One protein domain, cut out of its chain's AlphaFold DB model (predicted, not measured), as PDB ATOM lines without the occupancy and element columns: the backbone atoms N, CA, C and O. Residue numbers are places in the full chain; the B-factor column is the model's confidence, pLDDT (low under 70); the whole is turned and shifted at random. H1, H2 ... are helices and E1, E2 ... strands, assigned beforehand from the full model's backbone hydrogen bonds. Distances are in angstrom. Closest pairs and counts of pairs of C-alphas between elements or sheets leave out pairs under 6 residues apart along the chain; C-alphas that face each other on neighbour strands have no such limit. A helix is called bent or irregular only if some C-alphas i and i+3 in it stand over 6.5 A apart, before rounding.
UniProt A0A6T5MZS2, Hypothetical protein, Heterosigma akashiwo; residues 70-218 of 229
ATOM      1  N   ALA A  70      26.278 -12.348 -13.782       92.69
ATOM      2  CA  ALA A  70      25.820 -13.662 -13.365       92.69
ATOM      3  C   ALA A  70      26.839 -14.722 -13.788       92.69
ATOM      4  O   ALA A  70      27.539 -14.552 -14.787       92.69
ATOM      5  N   MET A  71      26.893 -15.810 -13.032       93.00
ATOM      6  CA  MET A  71      27.726 -16.974 -13.285       93.00
ATOM      7  C   MET A  71      26.857 -18.226 -13.139       93.00
ATOM      8  O   MET A  71      26.106 -18.343 -12.167       93.00
ATOM      9  N   GLN A  72      26.950 -19.156 -14.087       94.12
ATOM     10  CA  GLN A  72      26.490 -20.520 -13.848       94.12
ATOM     11  C   GLN A  72      27.531 -21.197 -12.962       94.12
ATOM     12  O   GLN A  72      28.720 -21.114 -13.260       94.12
ATOM     13  N   LEU A  73      27.088 -21.836 -11.884       94.38
ATOM     14  CA  LEU A  73      27.894 -22.730 -11.067       94.38
ATOM     15  C   LEU A  73      27.432 -24.162 -11.290       94.38
ATOM     16  O   LEU A  73      26.259 -24.465 -11.074       94.38
ATOM     17  N   ASP A  74      28.378 -25.028 -11.617       93.94
ATOM     18  CA  ASP A  74      28.215 -26.476 -11.646       93.94
ATOM     19  C   ASP A  74      29.026 -27.047 -10.477       93.94
ATOM     20  O   ASP A  74      30.205 -26.726 -10.323       93.94
ATOM     21  N   PHE A  75      28.405 -27.837  -9.602       92.94
ATOM     22  CA  PHE A  75      29.014 -28.256  -8.340       92.94
ATOM     23  C   PHE A  75      28.652 -29.684  -7.923       92.94
ATOM     24  O   PHE A  75      27.583 -30.219  -8.228       92.94
ATOM     25  N   GLU A  76      29.553 -30.282  -7.151       92.88
ATOM     26  CA  GLU A  76      29.329 -31.523  -6.415       92.88
ATOM     27  C   GLU A  76      29.591 -31.269  -4.929       92.88
ATOM     28  O   GLU A  76      30.632 -30.715  -4.569       92.88
ATOM     29  N   ILE A  77      28.660 -31.666  -4.061       91.00
ATOM     30  CA  ILE A  77      28.794 -31.552  -2.604       91.00
ATOM     31  C   ILE A  77      28.374 -32.887  -1.982       91.00
ATOM     32  O   ILE A  77      27.211 -33.289  -2.058       91.00
ATOM     33  N   GLN A  78      29.328 -33.562  -1.340       88.75
ATOM     34  CA  GLN A  78      29.180 -34.906  -0.772       88.75
ATOM     35  C   GLN A  78      28.645 -35.914  -1.807       88.75
ATOM     36  O   GLN A  78      29.279 -36.134  -2.836       88.75
ATOM     37  N   GLU A  79      27.495 -36.542  -1.547       83.25
ATOM     38  CA  GLU A  79      26.856 -37.492  -2.467       83.25
ATOM     39  C   GLU A  79      26.037 -36.803  -3.577       83.25
ATOM     40  O   GLU A  79      25.662 -37.453  -4.554       83.25
ATOM     41  N   TYR A  80      25.759 -35.498  -3.458       84.31
ATOM     42  CA  TYR A  80      24.995 -34.745  -4.452       84.31
ATOM     43  C   TYR A  80      25.904 -34.302  -5.605       84.31
ATOM     44  O   TYR A  80      26.735 -33.404  -5.453       84.31
ATOM     45  N   LYS A  81      25.731 -34.950  -6.759       84.00
ATOM     46  CA  LYS A  81      26.496 -34.727  -7.993       84.00
ATOM     47  C   LYS A  81      25.639 -34.061  -9.063       84.00
ATOM     48  O   LYS A  81      24.456 -34.379  -9.180       84.00
ATOM     49  N   GLY A  82      26.245 -33.191  -9.872       83.00
ATOM     50  CA  GLY A  82      25.545 -32.470 -10.941       83.00
ATOM     51  C   GLY A  82      24.591 -31.390 -10.424       83.00
ATOM     52  O   GLY A  82      23.525 -31.176 -11.002       83.00
ATOM     53  N   GLY A  83      24.945 -30.730  -9.319       87.25
ATOM     54  CA  GLY A  83      24.249 -29.534  -8.874       87.25
ATOM     55  C   GLY A  83      24.523 -28.375  -9.823       87.25
ATOM     56  O   GLY A  83      25.671 -28.142 -10.179       87.25
ATOM     57  N   ILE A  84      23.481 -27.643 -10.215       91.44
ATOM     58  CA  ILE A  84      23.605 -26.445 -11.053       91.44
ATOM     59  C   ILE A  84      22.865 -25.299 -10.366       91.44
ATOM     60  O   ILE A  84      21.722 -25.481  -9.934       91.44
ATOM     61  N   CYS A  85      23.491 -24.126 -10.252       91.00
ATOM     62  CA  CYS A  85      22.817 -22.915  -9.787       91.00
ATOM     63  C   CYS A  85      23.281 -21.641 -10.503       91.00
ATOM     64  O   CYS A  85      24.366 -21.578 -11.078       91.00
ATOM     65  N   LYS A  86      22.437 -20.604 -10.475       92.12
ATOM     66  CA  LYS A  86      22.771 -19.268 -10.974       92.12
ATOM     67  C   LYS A  86      23.215 -18.377  -9.821       92.12
ATOM     68  O   LYS A  86      22.403 -17.979  -8.979       92.12
ATOM     69  N   LEU A  87      24.495 -18.025  -9.834       94.19
ATOM     70  CA  LEU A  87      25.119 -17.076  -8.925       94.19
ATOM     71  C   LEU A  87      25.041 -15.661  -9.514       94.19
ATOM     72  O   LEU A  87      25.338 -15.465 -10.692       94.19
ATOM     73  N   ASN A  88      24.674 -14.663  -8.714       94.06
ATOM     74  CA  ASN A  88      24.646 -13.258  -9.125       94.06
ATOM     75  C   ASN A  88      25.640 -12.473  -8.263       94.06
ATOM     76  O   ASN A  88      25.455 -12.364  -7.053       94.06
ATOM     77  N   LEU A  89      26.697 -11.964  -8.896       94.12
ATOM     78  CA  LEU A  89      27.809 -11.238  -8.287       94.12
ATOM     79  C   LEU A  89      27.493  -9.738  -8.347       94.12
ATOM     80  O   LEU A  89      27.707  -9.084  -9.371       94.12
ATOM     81  N   ASN A  90      26.920  -9.181  -7.280       94.69
ATOM     82  CA  ASN A  90      26.440  -7.798  -7.283       94.69
ATOM     83  C   ASN A  90      27.583  -6.773  -7.214       94.69
ATOM     84  O   ASN A  90      28.719  -7.084  -6.859       94.69
ATOM     85  N   GLN A  91      27.280  -5.518  -7.560       94.00
ATOM     86  CA  GLN A  91      28.263  -4.424  -7.578       94.00
ATOM     87  C   GLN A  91      28.760  -4.005  -6.185       94.00
ATOM     88  O   GLN A  91      29.825  -3.398  -6.085       94.00
ATOM     89  N   ASP A  92      27.998  -4.329  -5.142       93.94
ATOM     90  CA  ASP A  92      28.267  -4.065  -3.725       93.94
ATOM     91  C   ASP A  92      29.047  -5.199  -3.032       93.94
ATOM     92  O   ASP A  92      29.175  -5.191  -1.812       93.94
ATOM     93  N   TYR A  93      29.563  -6.163  -3.806       94.75
ATOM     94  CA  TYR A  93      30.216  -7.393  -3.338       94.75
ATOM     95  C   TYR A  93      29.302  -8.414  -2.635       94.75
ATOM     96  O   TYR A  93      29.787  -9.465  -2.210       94.75
ATOM     97  N   SER A  94      27.982  -8.194  -2.588       96.19
ATOM     98  CA  SER A  94      27.038  -9.237  -2.171       96.19
ATOM     99  C   SER A  94      26.873 -10.308  -3.255       96.19
ATOM    100  O   SER A  94      26.993 -10.030  -4.455       96.19
ATOM    101  N   VAL A  95      26.594 -11.550  -2.853       95.12
ATOM    102  CA  VAL A  95      26.292 -12.646  -3.781       95.12
ATOM    103  C   VAL A  95      24.937 -13.283  -3.488       95.12
ATOM    104  O   VAL A  95      24.595 -13.562  -2.338       95.12
ATOM    105  N   TRP A  96      24.159 -13.514  -4.549       93.38
ATOM    106  CA  TRP A  96      22.835 -14.130  -4.472       93.38
ATOM    107  C   TRP A  96      22.732 -15.399  -5.305       93.38
ATOM    108  O   TRP A  96      23.097 -15.429  -6.483       93.38
ATOM    109  N   TYR A  97      22.136 -16.415  -4.693       90.00
ATOM    110  CA  TYR A  97      21.875 -17.721  -5.280       90.00
ATOM    111  C   TYR A  97      20.449 -17.765  -5.817       90.00
ATOM    112  O   TYR A  97      19.505 -17.338  -5.153       90.00
ATOM    113  N   SER A  98      20.292 -18.281  -7.029       81.62
ATOM    114  CA  SER A  98      18.998 -18.439  -7.680       81.62
ATOM    115  C   SER A  98      19.004 -19.712  -8.516       81.62
ATOM    116  O   SER A  98      19.992 -19.975  -9.191       81.62
ATOM    117  N   GLN A  99      17.898 -20.465  -8.500       77.81
ATOM    118  CA  GLN A  99      17.734 -21.757  -9.191       77.81
ATOM    119  C   GLN A  99      18.688 -22.844  -8.643       77.81
ATOM    120  O   GLN A  99      19.897 -22.683  -8.642       77.81
ATOM    121  N   GLY A 100      18.151 -23.956  -8.134       76.31
ATOM    122  CA  GLY A 100      18.940 -25.112  -7.663       76.31
ATOM    123  C   GLY A 100      19.689 -24.972  -6.334       76.31
ATOM    124  O   GLY A 100      19.937 -25.986  -5.684       76.31
ATOM    125  N   TRP A 101      19.980 -23.750  -5.882       84.12
ATOM    126  CA  TRP A 101      20.502 -23.476  -4.542       84.12
ATOM    127  C   TRP A 101      19.760 -22.321  -3.863       84.12
ATOM    128  O   TRP A 101      19.277 -21.407  -4.534       84.12
ATOM    129  N   THR A 102      19.716 -22.357  -2.530       83.94
ATOM    130  CA  THR A 102      19.051 -21.360  -1.678       83.94
ATOM    131  C   THR A 102      19.966 -21.013  -0.507       83.94
ATOM    132  O   THR A 102      20.354 -21.892   0.259       83.94
ATOM    133  N   SER A 103      20.294 -19.733  -0.363       90.00
ATOM    134  CA  SER A 103      21.041 -19.200   0.783       90.00
ATOM    135  C   SER A 103      20.068 -18.659   1.835       90.00
ATOM    136  O   SER A 103      18.954 -18.266   1.484       90.00
ATOM    137  N   SER A 104      20.460 -18.638   3.108       92.25
ATOM    138  CA  SER A 104      19.655 -18.019   4.180       92.25
ATOM    139  C   SER A 104      19.648 -16.488   4.101       92.25
ATOM    140  O   SER A 104      18.634 -15.858   4.394       92.25
ATOM    141  N   GLU A 105      20.760 -15.900   3.669       93.31
ATOM    142  CA  GLU A 105      20.975 -14.459   3.504       93.31
ATOM    143  C   GLU A 105      21.990 -14.207   2.358       93.31
ATOM    144  O   GLU A 105      22.522 -15.177   1.802       93.31
ATOM    145  N   PRO A 106      22.263 -12.954   1.940       94.56
ATOM    146  CA  PRO A 106      23.276 -12.680   0.924       94.56
ATOM    147  C   PRO A 106      24.657 -13.148   1.386       94.56
ATOM    148  O   PRO A 106      25.090 -12.851   2.498       94.56
ATOM    149  N   GLY A 107      25.379 -13.834   0.506       96.06
ATOM    150  CA  GLY A 107      26.798 -14.081   0.716       96.06
ATOM    151  C   GLY A 107      27.647 -12.856   0.380       96.06
ATOM    152  O   GLY A 107      27.135 -11.822  -0.052       96.06
ATOM    153  N   ASN A 108      28.967 -13.013   0.468       97.12
ATOM    154  CA  ASN A 108      29.934 -12.048  -0.062       97.12
ATOM    155  C   ASN A 108      30.792 -12.706  -1.148       97.12
ATOM    156  O   ASN A 108      31.019 -13.915  -1.095       97.12
ATOM    157  N   TRP A 109      31.300 -11.925  -2.103       96.94
ATOM    158  CA  TRP A 109      32.282 -12.376  -3.094       96.94
ATOM    159  C   TRP A 109      33.454 -11.402  -3.221       96.94
ATOM    160  O   TRP A 109      33.328 -10.209  -2.947       96.94
ATOM    161  N   ARG A 110      34.607 -11.915  -3.649       95.00
ATOM    162  CA  ARG A 110      35.821 -11.143  -3.933       95.00
ATOM    163  C   ARG A 110      36.719 -11.890  -4.915       95.00
ATOM    164  O   ARG A 110      36.575 -13.094  -5.108       95.00
ATOM    165  N   VAL A 111      37.642 -11.150  -5.513       92.75
ATOM    166  CA  VAL A 111      38.734 -11.679  -6.332       92.75
ATOM    167  C   VAL A 111      40.026 -11.446  -5.554       92.75
ATOM    168  O   VAL A 111      40.203 -10.357  -5.005       92.75
ATOM    169  N   GLU A 112      40.871 -12.465  -5.455       91.44
ATOM    170  CA  GLU A 112      42.130 -12.450  -4.701       91.44
ATOM    171  C   GLU A 112      43.232 -13.157  -5.485       91.44
ATOM    172  O   GLU A 112      42.940 -13.982  -6.346       91.44
ATOM    173  N   GLU A 113      44.491 -12.868  -5.170       90.62
ATOM    174  CA  GLU A 113      45.614 -13.654  -5.687       90.62
ATOM    175  C   GLU A 113      45.717 -15.020  -4.985       90.62
ATOM    176  O   GLU A 113      45.071 -15.265  -3.953       90.62
ATOM    177  N   ALA A 114      46.537 -15.900  -5.558       89.06
ATOM    178  CA  ALA A 114      46.950 -17.168  -4.969       89.06
ATOM    179  C   ALA A 114      47.530 -16.996  -3.551       89.06
ATOM    180  O   ALA A 114      48.299 -16.068  -3.279       89.06
ATOM    181  N   GLU A 115      47.195 -17.921  -2.652       89.75
ATOM    182  CA  GLU A 115      47.900 -18.082  -1.374       89.75
ATOM    183  C   GLU A 115      49.238 -18.835  -1.562       89.75
ATOM    184  O   GLU A 115      49.487 -19.441  -2.602       89.75
ATOM    185  N   GLU A 116      50.121 -18.817  -0.554       84.25
ATOM    186  CA  GLU A 116      51.491 -19.380  -0.632       84.25
ATOM    187  C   GLU A 116      51.534 -20.892  -0.959       84.25
ATOM    188  O   GLU A 116      52.489 -21.365  -1.570       84.25
ATOM    189  N   ASP A 117      50.485 -21.635  -0.583       85.50
ATOM    190  CA  ASP A 117      50.308 -23.073  -0.850       85.50
ATOM    191  C   ASP A 117      49.459 -23.352  -2.131       85.50
ATOM    192  O   ASP A 117      49.122 -24.509  -2.405       85.50
ATOM    193  N   GLU A 118      49.075 -22.332  -2.915       82.56
ATOM    194  CA  GLU A 118      48.251 -22.456  -4.136       82.56
ATOM    195  C   GLU A 118      49.065 -22.315  -5.442       82.56
ATOM    196  O   GLU A 118      50.219 -21.889  -5.460       82.56
ATOM    197  N   ALA A 119      48.461 -22.696  -6.575       83.75
ATOM    198  CA  ALA A 119      49.053 -22.445  -7.888       83.75
ATOM    199  C   ALA A 119      48.986 -20.939  -8.223       83.75
ATOM    200  O   ALA A 119      47.962 -20.320  -7.935       83.75
ATOM    201  N   PRO A 120      50.013 -20.343  -8.861       86.88
ATOM    202  CA  PRO A 120      49.989 -18.932  -9.241       86.88
ATOM    203  C   PRO A 120      48.773 -18.546 -10.092       86.88
ATOM    204  O   PRO A 120      48.292 -19.330 -10.917       86.88
ATOM    205  N   GLY A 121      48.310 -17.311  -9.905       87.44
ATOM    206  CA  GLY A 121      47.183 -16.719 -10.619       87.44
ATOM    207  C   GLY A 121      46.101 -16.184  -9.684       87.44
ATOM    208  O   GLY A 121      46.250 -16.152  -8.461       87.44
ATOM    209  N   THR A 122      44.990 -15.766 -10.281       91.25
ATOM    210  CA  THR A 122      43.903 -15.078  -9.582       91.25
ATOM    211  C   THR A 122      42.731 -16.026  -9.301       91.25
ATOM    212  O   THR A 122      42.398 -16.893 -10.107       91.25
ATOM    213  N   TYR A 123      42.070 -15.856  -8.160       93.12
ATOM    214  CA  TYR A 123      41.021 -16.726  -7.632       93.12
ATOM    215  C   TYR A 123      39.730 -15.947  -7.364       93.12
ATOM    216  O   TYR A 123      39.747 -14.830  -6.845       93.12
ATOM    217  N   LEU A 124      38.585 -16.563  -7.668       95.25
ATOM    218  CA  LEU A 124      37.277 -16.086  -7.224       95.25
ATOM    219  C   LEU A 124      36.917 -16.794  -5.916       95.25
ATOM    220  O   LEU A 124      36.814 -18.023  -5.875       95.25
ATOM    221  N   GLN A 125      36.663 -16.010  -4.869       96.31
ATOM    222  CA  GLN A 125      36.162 -16.501  -3.591       96.31
ATOM    223  C   GLN A 125      34.761 -15.953  -3.318       96.31
ATOM    224  O   GLN A 125      34.507 -14.759  -3.489       96.31
ATOM    225  N   PHE A 126      33.851 -16.804  -2.847       97.06
ATOM    226  CA  PHE A 126      32.523 -16.386  -2.404       97.06
ATOM    227  C   PHE A 126      31.961 -17.282  -1.290       97.06
ATOM    228  O   PHE A 126      32.423 -18.404  -1.077       97.06
ATOM    229  N   THR A 127      30.971 -16.781  -0.549       96.88
ATOM    230  CA  THR A 127      30.356 -17.494   0.582       96.88
ATOM    231  C   THR A 127      28.871 -17.766   0.367       96.88
ATOM    232  O   THR A 127      28.155 -16.920  -0.158       96.88
ATOM    233  N   CYS A 128      28.389 -18.921   0.834       95.94
ATOM    234  CA  CYS A 128      26.964 -19.220   0.957       95.94
ATOM    235  C   CYS A 128      26.594 -19.449   2.426       95.94
ATOM    236  O   CYS A 128      26.851 -20.537   2.950       95.94
ATOM    237  N   PRO A 129      25.955 -18.476   3.087       95.44
ATOM    238  CA  PRO A 129      25.192 -18.722   4.305       95.44
ATOM    239  C   PRO A 129      24.152 -19.836   4.093       95.44
ATOM    240  O   PRO A 129      23.387 -19.834   3.127       95.44
ATOM    241  N   LEU A 130      24.141 -20.840   4.965       92.50
ATOM    242  CA  LEU A 130      23.253 -21.992   4.842       92.50
ATOM    243  C   LEU A 130      21.973 -21.808   5.652       92.50
ATOM    244  O   LEU A 130      21.994 -21.408   6.817       92.50
ATOM    245  N   THR A 131      20.855 -22.217   5.057       90.75
ATOM    246  CA  THR A 131      19.614 -22.472   5.797       90.75
ATOM    247  C   THR A 131      19.818 -23.617   6.795       90.75
ATOM    248  O   THR A 131      20.587 -24.543   6.526       90.75
ATOM    249  N   ASP A 132      19.089 -23.612   7.914       89.62
ATOM    250  CA  ASP A 132      19.091 -24.710   8.896       89.62
ATOM    251  C   ASP A 132      18.878 -26.089   8.252       89.62
ATOM    252  O   ASP A 132      19.455 -27.088   8.687       89.62
ATOM    253  N   THR A 133      18.057 -26.149   7.198       86.12
ATOM    254  CA  THR A 133      17.837 -27.356   6.396       86.12
ATOM    255  C   THR A 133      19.147 -27.842   5.779       86.12
ATOM    256  O   THR A 133      19.517 -28.995   5.981       86.12
ATOM    257  N   TYR A 134      19.891 -26.981   5.079       87.38
ATOM    258  CA  TYR A 134      21.149 -27.374   4.440       87.38
ATOM    259  C   TYR A 134      22.283 -27.627   5.434       87.38
ATOM    260  O   TYR A 134      23.042 -28.568   5.216       87.38
ATOM    261  N   GLN A 135      22.353 -26.901   6.555       89.94
ATOM    262  CA  GLN A 135      23.295 -27.214   7.642       89.94
ATOM    263  C   GLN A 135      23.110 -28.664   8.125       89.94
ATOM    264  O   GLN A 135      24.071 -29.423   8.224       89.94
ATOM    265  N   ARG A 136      21.856 -29.088   8.348       86.38
ATOM    266  CA  ARG A 136      21.522 -30.452   8.800       86.38
ATOM    267  C   ARG A 136      21.699 -31.514   7.718       86.38
ATOM    268  O   ARG A 136      22.136 -32.615   8.035       86.38
ATOM    269  N   LEU A 137      21.334 -31.219   6.468       84.69
ATOM    270  CA  LEU A 137      21.460 -32.176   5.363       84.69
ATOM    271  C   LEU A 137      22.923 -32.448   4.996       84.69
ATOM    272  O   LEU A 137      23.264 -33.590   4.711       84.69
ATOM    273  N   LEU A 138      23.770 -31.417   5.041       85.44
ATOM    274  CA  LEU A 138      25.196 -31.501   4.713       85.44
ATOM    275  C   LEU A 138      26.089 -31.804   5.924       85.44
ATOM    276  O   LEU A 138      27.304 -31.912   5.755       85.44
ATOM    277  N   ASP A 139      25.538 -31.890   7.141       86.88
ATOM    278  CA  ASP A 139      26.334 -31.958   8.379       86.88
ATOM    279  C   ASP A 139      27.411 -30.843   8.388       86.88
ATOM    280  O   ASP A 139      28.609 -31.074   8.539       86.88
ATOM    281  N   ALA A 140      26.998 -29.623   8.046       87.38
ATOM    282  CA  ALA A 140      27.873 -28.491   7.754       87.38
ATOM    283  C   ALA A 140      27.688 -27.365   8.775       87.38
ATOM    284  O   ALA A 140      26.640 -27.251   9.413       87.38
ATOM    285  N   GLY A 141      28.702 -26.507   8.897       89.69
ATOM    286  CA  GLY A 141      28.588 -25.248   9.625       89.69
ATOM    287  C   GLY A 141      27.640 -24.267   8.935       89.69
ATOM    288  O   GLY A 141      27.050 -24.544   7.890       89.69
ATOM    289  N   THR A 142      27.509 -23.072   9.505       92.81
ATOM    290  CA  THR A 142      26.552 -22.052   9.042       92.81
ATOM    291  C   THR A 142      26.872 -21.464   7.666       92.81
ATOM    292  O   THR A 142      26.002 -20.838   7.067       92.81
ATOM    293  N   VAL A 143      28.092 -21.650   7.152       94.62
ATOM    294  CA  VAL A 143      28.565 -21.073   5.886       94.62
ATOM    295  C   VAL A 143      29.347 -22.113   5.079       94.62
ATOM    296  O   VAL A 143      30.180 -22.852   5.618       94.62
ATOM    297  N   LEU A 144      29.104 -22.139   3.767       95.06
ATOM    298  CA  LEU A 144      30.005 -22.744   2.786       95.06
ATOM    299  C   LEU A 144      30.916 -21.684   2.178       95.06
ATOM    300  O   LEU A 144      30.462 -20.612   1.778       95.06
ATOM    301  N   TYR A 145      32.189 -22.026   2.059       96.62
ATOM    302  CA  TYR A 145      33.233 -21.215   1.453       96.62
ATOM    303  C   TYR A 145      33.611 -21.847   0.117       96.62
ATOM    304  O   TYR A 145      33.974 -23.023   0.057       96.62
ATOM    305  N   PHE A 146      33.499 -21.068  -0.951       96.75
ATOM    306  CA  PHE A 146      33.849 -21.459  -2.310       96.75
ATOM    307  C   PHE A 146      35.083 -20.665  -2.727       96.75
ATOM    308  O   PHE A 146      35.074 -19.438  -2.636       96.75
ATOM    309  N   ARG A 147      36.125 -21.351  -3.197       96.56
ATOM    310  CA  ARG A 147      37.324 -20.739  -3.788       96.56
ATOM    311  C   ARG A 147      37.735 -21.545  -5.015       96.56
ATOM    312  O   ARG A 147      37.766 -22.772  -4.946       96.56
ATOM    313  N   GLY A 148      37.998 -20.878  -6.133       95.00
ATOM    314  CA  GLY A 148      38.415 -21.518  -7.382       95.00
ATOM    315  C   GLY A 148      39.222 -20.566  -8.253       95.00
ATOM    316  O   GLY A 148      39.051 -19.348  -8.163       95.00
ATOM    317  N   ARG A 149      40.113 -21.125  -9.070       94.44
ATOM    318  CA  ARG A 149      41.034 -20.366  -9.920       94.44
ATOM    319  C   ARG A 149      40.267 -19.767 -11.092       94.44
ATOM    320  O   ARG A 149      39.441 -20.446 -11.698       94.44
ATOM    321  N   ILE A 150      40.511 -18.502 -11.400       92.19
ATOM    322  CA  ILE A 150      39.947 -17.845 -12.577       92.19
ATOM    323  C   ILE A 150      40.790 -18.271 -13.776       92.19
ATOM    324  O   ILE A 150      42.006 -18.102 -13.783       92.19
ATOM    325  N   ASP A 151      40.125 -18.837 -14.773       89.12
ATOM    326  CA  ASP A 151      40.713 -19.232 -16.047       89.12
ATOM    327  C   ASP A 151      40.067 -18.377 -17.134       89.12
ATOM    328  O   ASP A 151      38.836 -18.300 -17.227       89.12
ATOM    329  N   ALA A 152      40.885 -17.652 -17.889       80.06
ATOM    330  CA  ALA A 152      40.415 -16.664 -18.843       80.06
ATOM    331  C   ALA A 152      41.277 -16.679 -20.100       80.06
ATOM    332  O   ALA A 152      42.472 -16.388 -20.047       80.06
ATOM    333  N   ASP A 153      40.643 -16.971 -21.233       72.00
ATOM    334  CA  ASP A 153      41.281 -16.864 -22.543       72.00
ATOM    335  C   ASP A 153      41.782 -15.425 -22.780       72.00
ATOM    336  O   ASP A 153      41.158 -14.458 -22.334       72.00
ATOM    337  N   ALA A 154      42.855 -15.248 -23.556       58.53
ATOM    338  CA  ALA A 154      43.384 -13.916 -23.886       58.53
ATOM    339  C   ALA A 154      42.326 -12.982 -24.530       58.53
ATOM    340  O   ALA A 154      42.336 -11.771 -24.308       58.53
ATOM    341  N   ASP A 155      41.355 -13.549 -25.257       56.47
ATOM    342  CA  ASP A 155      40.238 -12.826 -25.884       56.47
ATOM    343  C   ASP A 155      39.052 -12.535 -24.930       56.47
ATOM    344  O   ASP A 155      38.122 -11.792 -25.285       56.47
ATOM    345  N   ALA A 156      39.061 -13.076 -23.703       57.78
ATOM    346  CA  ALA A 156      37.944 -13.019 -22.748       57.78
ATOM    347  C   ALA A 156      37.581 -11.594 -22.284       57.78
ATOM    348  O   ALA A 156      36.471 -11.357 -21.802       57.78
ATOM    349  N   VAL A 157      38.469 -10.615 -22.502       53.94
ATOM    350  CA  VAL A 157      38.195  -9.180 -22.296       53.94
ATOM    351  C   VAL A 157      36.997  -8.704 -23.135       53.94
ATOM    352  O   VAL A 157      36.253  -7.820 -22.707       53.94
ATOM    353  N   THR A 158      36.775  -9.302 -24.311       56.25
ATOM    354  CA  THR A 158      35.659  -8.950 -25.210       56.25
ATOM    355  C   THR A 158      34.471  -9.909 -25.115       56.25
ATOM    356  O   THR A 158      33.331  -9.489 -25.329       56.25
ATOM    357  N   ASN A 159      34.706 -11.175 -24.751       62.81
ATOM    358  CA  ASN A 159      33.674 -12.204 -24.669       62.81
ATOM    359  C   ASN A 159      33.616 -12.842 -23.272       62.81
ATOM    360  O   ASN A 159      34.443 -13.679 -22.922       62.81
ATOM    361  N   LEU A 160      32.565 -12.510 -22.512       67.06
ATOM    362  CA  LEU A 160      32.328 -13.034 -21.158       67.06
ATOM    363  C   LEU A 160      32.297 -14.571 -21.091       67.06
ATOM    364  O   LEU A 160      32.637 -15.123 -20.051       67.06
ATOM    365  N   ALA A 161      31.939 -15.260 -22.181       65.38
ATOM    366  CA  ALA A 161      31.894 -16.723 -22.222       65.38
ATOM    367  C   ALA A 161      33.279 -17.397 -22.092       65.38
ATOM    368  O   ALA A 161      33.333 -18.593 -21.785       65.38
ATOM    369  N   GLY A 162      34.364 -16.643 -22.323       71.94
ATOM    370  CA  GLY A 162      35.757 -17.067 -22.139       71.94
ATOM    371  C   GLY A 162      36.284 -16.911 -20.708       71.94
ATOM    372  O   GLY A 162      37.430 -17.255 -20.459       71.94
ATOM    373  N   VAL A 163      35.477 -16.399 -19.765       86.19
ATOM    374  CA  VAL A 163      35.836 -16.352 -18.337       86.19
ATOM    375  C   VAL A 163      35.189 -17.516 -17.598       86.19
ATOM    376  O   VAL A 163      33.957 -17.634 -17.531       86.19
ATOM    377  N   ARG A 164      36.030 -18.342 -16.984       91.69
ATOM    378  CA  ARG A 164      35.642 -19.513 -16.202       91.69
ATOM    379  C   ARG A 164      36.261 -19.471 -14.812       91.69
ATOM    380  O   ARG A 164      37.221 -18.756 -14.545       91.69
ATOM    381  N   VAL A 165      35.684 -20.264 -13.921       93.12
ATOM    382  CA  VAL A 165      36.284 -20.628 -12.641       93.12
ATOM    383  C   VAL A 165      36.488 -22.134 -12.659       93.12
ATOM    384  O   VAL A 165      35.538 -22.889 -12.874       93.12
ATOM    385  N   VAL A 166      37.727 -22.562 -12.469       93.69
ATOM    386  CA  VAL A 166      38.174 -23.956 -12.537       93.69
ATOM    387  C   VAL A 166      38.791 -24.376 -11.205       93.69
ATOM    388  O   VAL A 166      39.012 -23.551 -10.314       93.69
ATOM    389  N   ASP A 167      39.031 -25.679 -11.048       93.25
ATOM    390  CA  ASP A 167      39.687 -26.271  -9.873       93.25
ATOM    391  C   ASP A 167      39.012 -25.923  -8.525       93.25
ATOM    392  O   ASP A 167      39.627 -25.994  -7.459       93.25
ATOM    393  N   GLY A 168      37.726 -25.554  -8.556       95.50
ATOM    394  CA  GLY A 168      37.016 -24.990  -7.416       95.50
ATOM    395  C   GLY A 168      36.815 -25.985  -6.276       95.50
ATOM    396  O   GLY A 168      36.404 -27.133  -6.475       95.50
ATOM    397  N   ALA A 169      37.054 -25.526  -5.051       96.00
ATOM    398  CA  ALA A 169      36.824 -26.260  -3.815       96.00
ATOM    399  C   ALA A 169      35.646 -25.668  -3.030       96.00
ATOM    400  O   ALA A 169      35.486 -24.450  -2.945       96.00
ATOM    401  N   VAL A 170      34.842 -26.548  -2.423       95.75
ATOM    402  CA  VAL A 170      33.779 -26.175  -1.478       95.75
ATOM    403  C   VAL A 170      34.157 -26.685  -0.096       95.75
ATOM    404  O   VAL A 170      34.375 -27.886   0.095       95.75
ATOM    405  N   VAL A 171      34.243 -25.771   0.864       95.31
ATOM    406  CA  VAL A 171      34.735 -26.012   2.223       95.31
ATOM    407  C   VAL A 171      33.692 -25.537   3.232       95.31
ATOM    408  O   VAL A 171      32.998 -24.549   2.999       95.31
ATOM    409  N   THR A 172      33.567 -26.222   4.364       94.25
ATOM    410  CA  THR A 172      32.748 -25.763   5.495       94.25
ATOM    411  C   THR A 172      33.516 -25.891   6.800       94.25
ATOM    412  O   THR A 172      34.390 -26.746   6.935       94.25
ATOM    413  N   GLU A 173      33.178 -25.041   7.759       91.12
ATOM    414  CA  GLU A 173      33.605 -25.192   9.143       91.12
ATOM    415  C   GLU A 173      32.799 -26.321   9.811       91.12
ATOM    416  O   GLU A 173      31.580 -26.396   9.657       91.12
ATOM    417  N   ARG A 174      33.460 -27.205  10.564       84.25
ATOM    418  CA  ARG A 174      32.829 -28.236  11.403       84.25
ATOM    419  C   ARG A 174      33.405 -28.201  12.812       84.25
ATOM    420  O   ARG A 174      34.607 -28.019  12.994       84.25
ATOM    421  N   LEU A 175      32.559 -28.420  13.818       73.31
ATOM    422  CA  LEU A 175      32.999 -28.584  15.204       73.31
ATOM    423  C   LEU A 175      33.701 -29.933  15.380       73.31
ATOM    424  O   LEU A 175      33.153 -30.976  15.023       73.31
ATOM    425  N   LYS A 176      34.890 -29.931  15.990       72.44
ATOM    426  CA  LYS A 176      35.589 -31.178  16.322       72.44
ATOM    427  C   LYS A 176      34.845 -31.914  17.434       72.44
ATOM    428  O   LYS A 176      34.515 -31.324  18.461       72.44
ATOM    429  N   TRP A 177      34.674 -33.228  17.275       62.12
ATOM    430  CA  TRP A 177      33.981 -34.121  18.224       62.12
ATOM    431  C   TRP A 177      34.510 -34.048  19.676       62.12
ATOM    432  O   TRP A 177      33.797 -34.384  20.615       62.12
ATOM    433  N   LEU A 178      35.747 -33.577  19.876       64.06
ATOM    434  CA  LEU A 178      36.384 -33.399  21.190       64.06
ATOM    435  C   LEU A 178      36.309 -31.957  21.744       64.06
ATOM    436  O   LEU A 178      37.034 -31.618  22.675       64.06
ATOM    437  N   GLY A 179      35.436 -31.104  21.198       55.22
ATOM    438  CA  GLY A 179      34.972 -29.868  21.849       55.22
ATOM    439  C   GLY A 179      35.951 -28.687  21.909       55.22
ATOM    440  O   GLY A 179      35.596 -27.645  22.454       55.22
ATOM    441  N   LEU A 180      37.158 -28.811  21.349       60.16
ATOM    442  CA  LEU A 180      38.164 -27.744  21.321       60.16
ATOM    443  C   LEU A 180      38.558 -27.393  19.882       60.16
ATOM    444  O   LEU A 180      39.504 -27.936  19.311       60.16
ATOM    445  N   GLY A 181      37.815 -26.438  19.325       67.94
ATOM    446  CA  GLY A 181      38.071 -25.829  18.023       67.94
ATOM    447  C   GLY A 181      37.255 -26.419  16.875       67.94
ATOM    448  O   GLY A 181      36.659 -27.496  16.970       67.94
ATOM    449  N   ALA A 182      37.254 -25.680  15.773       77.81
ATOM    450  CA  ALA A 182      36.672 -26.098  14.514       77.81
ATOM    451  C   ALA A 182      37.751 -26.555  13.522       77.81
ATOM    452  O   ALA A 182      38.950 -26.324  13.710       77.81
ATOM    453  N   GLU A 183      37.323 -27.226  12.462       86.44
ATOM    454  CA  GLU A 183      38.132 -27.541  11.289       86.44
ATOM    455  C   GLU A 183      37.409 -27.151  10.008       86.44
ATOM    456  O   GLU A 183      36.194 -27.299   9.891       86.44
ATOM    457  N   PHE A 184      38.179 -26.672   9.037       89.81
ATOM    458  CA  PHE A 184      37.705 -26.446   7.683       89.81
ATOM    459  C   PHE A 184      37.854 -27.742   6.890       89.81
ATOM    460  O   PHE A 184      38.965 -28.215   6.656       89.81
ATOM    461  N   VAL A 185      36.725 -28.330   6.499       92.88
ATOM    462  CA  VAL A 185      36.661 -29.609   5.788       92.88
ATOM    463  C   VAL A 185      36.172 -29.360   4.368       92.88
ATOM    464  O   VAL A 185      35.119 -28.752   4.164       92.88
ATOM    465  N   ARG A 186      36.920 -29.846   3.369       94.25
ATOM    466  CA  ARG A 186      36.452 -29.866   1.978       94.25
ATOM    467  C   ARG A 186      35.298 -30.860   1.865       94.25
ATOM    468  O   ARG A 186      35.485 -32.050   2.095       94.25
ATOM    469  N   ILE A 187      34.126 -30.369   1.478       94.00
ATOM    470  CA  ILE A 187      32.916 -31.177   1.271       94.00
ATOM    471  C   ILE A 187      32.532 -31.306  -0.205       94.00
ATOM    472  O   ILE A 187      31.585 -32.023  -0.521       94.00
ATOM    473  N   GLY A 188      33.229 -30.612  -1.108       95.31
ATOM    474  CA  GLY A 188      32.865 -30.601  -2.518       95.31
ATOM    475  C   GLY A 188      33.849 -29.907  -3.454       95.31
ATOM    476  O   GLY A 188      34.965 -29.514  -3.083       95.31
ATOM    477  N   SER A 189      33.392 -29.752  -4.690       96.62
ATOM    478  CA  SER A 189      34.074 -29.072  -5.788       96.62
ATOM    479  C   SER A 189      33.082 -28.316  -6.664       96.62
ATOM    480  O   SER A 189      31.900 -28.658  -6.694       96.62
ATOM    481  N   PHE A 190      33.559 -27.313  -7.395       96.44
ATOM    482  CA  PHE A 190      32.744 -26.583  -8.360       96.44
ATOM    483  C   PHE A 190      33.560 -26.099  -9.560       96.44
ATOM    484  O   PHE A 190      34.780 -25.955  -9.485       96.44
ATOM    485  N   SER A 191      32.858 -25.790 -10.642       95.88
ATOM    486  CA  SER A 191      33.317 -24.927 -11.724       95.88
ATOM    487  C   SER A 191      32.298 -23.814 -11.956       95.88
ATOM    488  O   SER A 191      31.135 -23.932 -11.565       95.88
ATOM    489  N   GLY A 192      32.722 -22.729 -12.595       94.56
ATOM    490  CA  GLY A 192      31.851 -21.611 -12.936       94.56
ATOM    491  C   GLY A 192      32.089 -21.083 -14.344       94.56
ATOM    492  O   GLY A 192      33.199 -21.170 -14.862       94.56
ATOM    493  N   GLN A 193      31.060 -20.500 -14.956       93.25
ATOM    494  CA  GLN A 193      31.168 -19.791 -16.234       93.25
ATOM    495  C   GLN A 193      30.389 -18.475 -16.186       93.25
ATOM    496  O   GLN A 193      29.205 -18.466 -15.829       93.25
ATOM    497  N   LEU A 194      31.038 -17.355 -16.533       91.25
ATOM    498  CA  LEU A 194      30.345 -16.069 -16.618       91.25
ATOM    499  C   LEU A 194      29.302 -16.084 -17.738       91.25
ATOM    500  O   LEU A 194      29.564 -16.507 -18.860       91.25
ATOM    501  N   MET A 195      28.115 -15.578 -17.414       89.19
ATOM    502  CA  MET A 195      26.943 -15.646 -18.277       89.19
ATOM    503  C   MET A 195      26.718 -14.365 -19.081       89.19
ATOM    504  O   MET A 195      26.917 -13.242 -18.598       89.19
ATOM    505  N   GLY A 196      26.167 -14.526 -20.281       83.44
ATOM    506  CA  GLY A 196      25.577 -13.439 -21.053       83.44
ATOM    507  C   GLY A 196      24.346 -12.827 -20.366       83.44
ATOM    508  O   GLY A 196      23.609 -13.484 -19.632       83.44
ATOM    509  N   LYS A 197      24.062 -11.547 -20.653       74.38
ATOM    510  CA  LYS A 197      22.993 -10.758 -19.996       74.38
ATOM    511  C   LYS A 197      21.594 -11.402 -20.040       74.38
ATOM    512  O   LYS A 197      20.795 -11.170 -19.137       74.38
ATOM    513  N   ASN A 198      21.310 -12.198 -21.072       78.75
ATOM    514  CA  ASN A 198      20.019 -12.858 -21.301       78.75
ATOM    515  C   ASN A 198      20.095 -14.391 -21.185       78.75
ATOM    516  O   ASN A 198      19.136 -15.087 -21.524       78.75
ATOM    517  N   GLU A 199      21.234 -14.924 -20.748       83.06
ATOM    518  CA  GLU A 199      21.472 -16.358 -20.669       83.06
ATOM    519  C   GLU A 199      20.778 -16.966 -19.440       83.06
ATOM    520  O   GLU A 199      20.673 -16.356 -18.363       83.06
ATOM    521  N   LYS A 200      20.248 -18.176 -19.626       83.38
ATOM    522  CA  LYS A 200      19.476 -18.908 -18.622       83.38
ATOM    523  C   LYS A 200      20.256 -20.146 -18.217       83.38
ATOM    524  O   LYS A 200      20.621 -20.933 -19.081       83.38
ATOM    525  N   VAL A 201      20.442 -20.326 -16.912       84.44
ATOM    526  CA  VAL A 201      20.934 -21.589 -16.364       84.44
ATOM    527  C   VAL A 201      19.836 -22.641 -16.580       84.44
ATOM    528  O   VAL A 201      18.654 -22.317 -16.388       84.44
ATOM    529  N   PRO A 202      20.164 -23.867 -17.025       82.94
ATOM    530  CA  PRO A 202      19.192 -24.948 -17.082       82.94
ATOM    531  C   PRO A 202      18.644 -25.226 -15.678       82.94
ATOM    532  O   PRO A 202      19.376 -25.191 -14.691       82.94
ATOM    533  N   ALA A 203      17.347 -25.516 -15.569       77.44
ATOM    534  CA  ALA A 203      16.808 -25.979 -14.296       77.44
ATOM    535  C   ALA A 203      17.500 -27.306 -13.913       77.44
ATOM    536  O   ALA A 203      17.610 -28.182 -14.775       77.44
ATOM    537  N   PRO A 204      17.961 -27.478 -12.660       74.44
ATOM    538  CA  PRO A 204      18.552 -28.739 -12.233       74.44
ATOM    539  C   PRO A 204      17.508 -29.854 -12.324       74.44
ATOM    540  O   PRO A 204      16.339 -29.651 -11.998       74.44
ATOM    541  N   ALA A 205      17.933 -31.044 -12.750       77.06
ATOM    542  CA  ALA A 205      17.031 -32.186 -12.919       77.06
ATOM    543  C   ALA A 205      16.444 -32.696 -11.587       77.06
ATOM    544  O   ALA A 205      15.367 -33.287 -11.574       77.06
ATOM    545  N   VAL A 206      17.167 -32.486 -10.483       78.94
ATOM    546  CA  VAL A 206      16.768 -32.787  -9.102       78.94
ATOM    547  C   VAL A 206      17.398 -31.713  -8.220       78.94
ATOM    548  O   VAL A 206      18.583 -31.432  -8.375       78.94
ATOM    549  N   THR A 207      16.644 -31.105  -7.309       80.25
ATOM    550  CA  THR A 207      17.206 -30.178  -6.311       80.25
ATOM    551  C   THR A 207      17.953 -30.934  -5.209       80.25
ATOM    552  O   THR A 207      17.679 -32.108  -4.941       80.25
ATOM    553  N   ILE A 208      18.873 -30.264  -4.508       78.81
ATOM    554  CA  ILE A 208      19.584 -30.903  -3.393       78.81
ATOM    555  C   ILE A 208      18.619 -31.372  -2.286       78.81
ATOM    556  O   ILE A 208      18.781 -32.468  -1.753       78.81
ATOM    557  N   GLU A 209      17.559 -30.614  -1.993       78.12
ATOM    558  CA  GLU A 209      16.539 -31.019  -1.020       78.12
ATOM    559  C   GLU A 209      15.827 -32.319  -1.438       78.12
ATOM    560  O   GLU A 209      15.753 -33.265  -0.652       78.12
ATOM    561  N   GLU A 210      15.380 -32.429  -2.694       82.81
ATOM    562  CA  GLU A 210      14.753 -33.651  -3.217       82.81
ATOM    563  C   GLU A 210      15.704 -34.855  -3.188       82.81
ATOM    564  O   GLU A 210      15.285 -35.965  -2.833       82.81
ATOM    565  N   PHE A 211      16.982 -34.650  -3.526       83.56
ATOM    566  CA  PHE A 211      18.006 -35.691  -3.476       83.56
ATOM    567  C   PHE A 211      18.170 -36.250  -2.055       83.56
ATOM    568  O   PHE A 211      18.049 -37.461  -1.843       83.56
ATOM    569  N   TYR A 212      18.366 -35.377  -1.064       81.31
ATOM    570  CA  TYR A 212      18.553 -35.797   0.325       81.31
ATOM    571  C   TYR A 212      17.272 -36.371   0.948       81.31
ATOM    572  O   TYR A 212      17.336 -37.389   1.641       81.31
ATOM    573  N   LEU A 213      16.089 -35.812   0.664       82.50
ATOM    574  CA  LEU A 213      14.814 -36.385   1.118       82.50
ATOM    575  C   LEU A 213      14.587 -37.798   0.552       82.50
ATOM    576  O   LEU A 213      14.087 -38.682   1.259       82.50
ATOM    577  N   LYS A 214      14.994 -38.046  -0.699       84.56
ATOM    578  CA  LYS A 214      14.979 -39.379  -1.318       84.56
ATOM    579  C   LYS A 214      15.982 -40.323  -0.644       84.56
ATOM    580  O   LYS A 214      15.615 -41.456  -0.324       84.56
ATOM    581  N   ALA A 215      17.203 -39.865  -0.355       81.12
ATOM    582  CA  ALA A 215      18.215 -40.647   0.360       81.12
ATOM    583  C   ALA A 215      17.761 -41.038   1.783       81.12
ATOM    584  O   ALA A 215      17.842 -42.211   2.163       81.12
ATOM    585  N   LEU A 216      17.187 -40.095   2.540       80.69
ATOM    586  CA  LEU A 216      16.626 -40.325   3.877       80.69
ATOM    587  C   LEU A 216      15.470 -41.336   3.850       80.69
ATOM    588  O   LEU A 216      15.444 -42.265   4.664       80.69
ATOM    589  N   ARG A 217      14.548 -41.219   2.884       84.75
ATOM    590  CA  ARG A 217      13.454 -42.188   2.688       84.75
ATOM    591  C   ARG A 217      13.995 -43.592   2.391       84.75
ATOM    592  O   ARG A 217      13.563 -44.560   3.013       84.75
ATOM    593  N   ASN A 218      14.996 -43.697   1.517       80.88
ATOM    594  CA  ASN A 218      15.647 -44.966   1.181       80.88
ATOM    595  C   ASN A 218      16.413 -45.576   2.370       80.88
ATOM    596  O   ASN A 218      16.500 -46.798   2.485       80.88
TER     597      ASN A 218
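AT A GLANCE: This is residues 70 to 218 of the 229 residues of the protein "Hypothetical protein" of Heterosigma akashiwo (UniProt A0A6T5MZS2). What does the model look like? It is a closed barrel of eight antiparallel strands, set round the ring in chain order from E1 to E8, with E8 paired back to E1. After E8 a long link leads to H3, which packs on the outside of the barrel at E2 with its residues 208 to 212, while the short H1 and H2 lie beyond opposite ends of E6. What is printed, and how large is it? There are 149 residues with eight named strands and three named helices, in the order E1 E2 E3 E4 E5 H1 E6 H2 E7 E8 H3, class mixed. The whole is compact, with a radius of gyration of the C-alphas of 15.8 A and spans of 49 by 38 by 26 A.

HOW THE PARTS SIT: How does the ring begin? E1, residues 70 to 77, E2, 80 to 89, E3, 94 to 98, E4, 107 to 113, and E5, 122 to 129, form a meander, each strand the antiparallel neighbour of the one before; N 71 and O 87 of E1 and E2 are 2.8 A apart. Pairing is staggered at E3, which pairs with E4 over residues 94 to 95, N 95 to O 107 at 2.9 A, and with E2 over 95 to 98, N 86 to O 98 at 2.8 A. How does it close? E6, residues 143 to 152, is antiparallel to E5, N 126 to O 146 at 2.9 A, and to E7, residues 163 to 175, N 145 to O 171 at 2.8 A. E7 forms a hairpin with E8, residues 182 to 194, N 165 to O 192 at 2.8 A; E8 is antiparallel to E1 at 137 degrees, N 74 to O 191 at 3.0 A. Where are the helices? H3, residues 208 to 218, is on the barrel, outside it and over E2; their closest C-alphas, of Tyr 80 and Ile 208, are 6.7 A apart. H1, residues 132 to 137, and H2, residues 154 to 157, are each only just on the barrel, with 5 pairs of C-alphas within 10 A. In H1 and H3 every O i to N i+4 pair is within hydrogen-bond range; H2 is too short for one and irregular, C-alphas 154 and 157 being 7.2 A apart.

IN THESE COORDINATES: Where are the anchor points? C-alpha 70 of E1 is at (25.820, -13.662, -13.365) and C-alpha 218 of H3 at (15.647, -44.966, 1.181). Which elements are long? E7 measures 35.8 A, E8 33.3 A and E6 27.8 A; E7 bends by 54 degrees at residue 167 and E8 by 61 degrees at residue 188.

THE WHOLE: What are its extremes? The C-alphas farthest apart, of Thr 158 and Leu 178, are 52.5 A apart; the printed part has no cut. Which link is long, and where is confidence low? The link from E8 to H3, residues 195 to 207, is long. Residues 154 to 161 and 177 to 181 have pLDDT under 70.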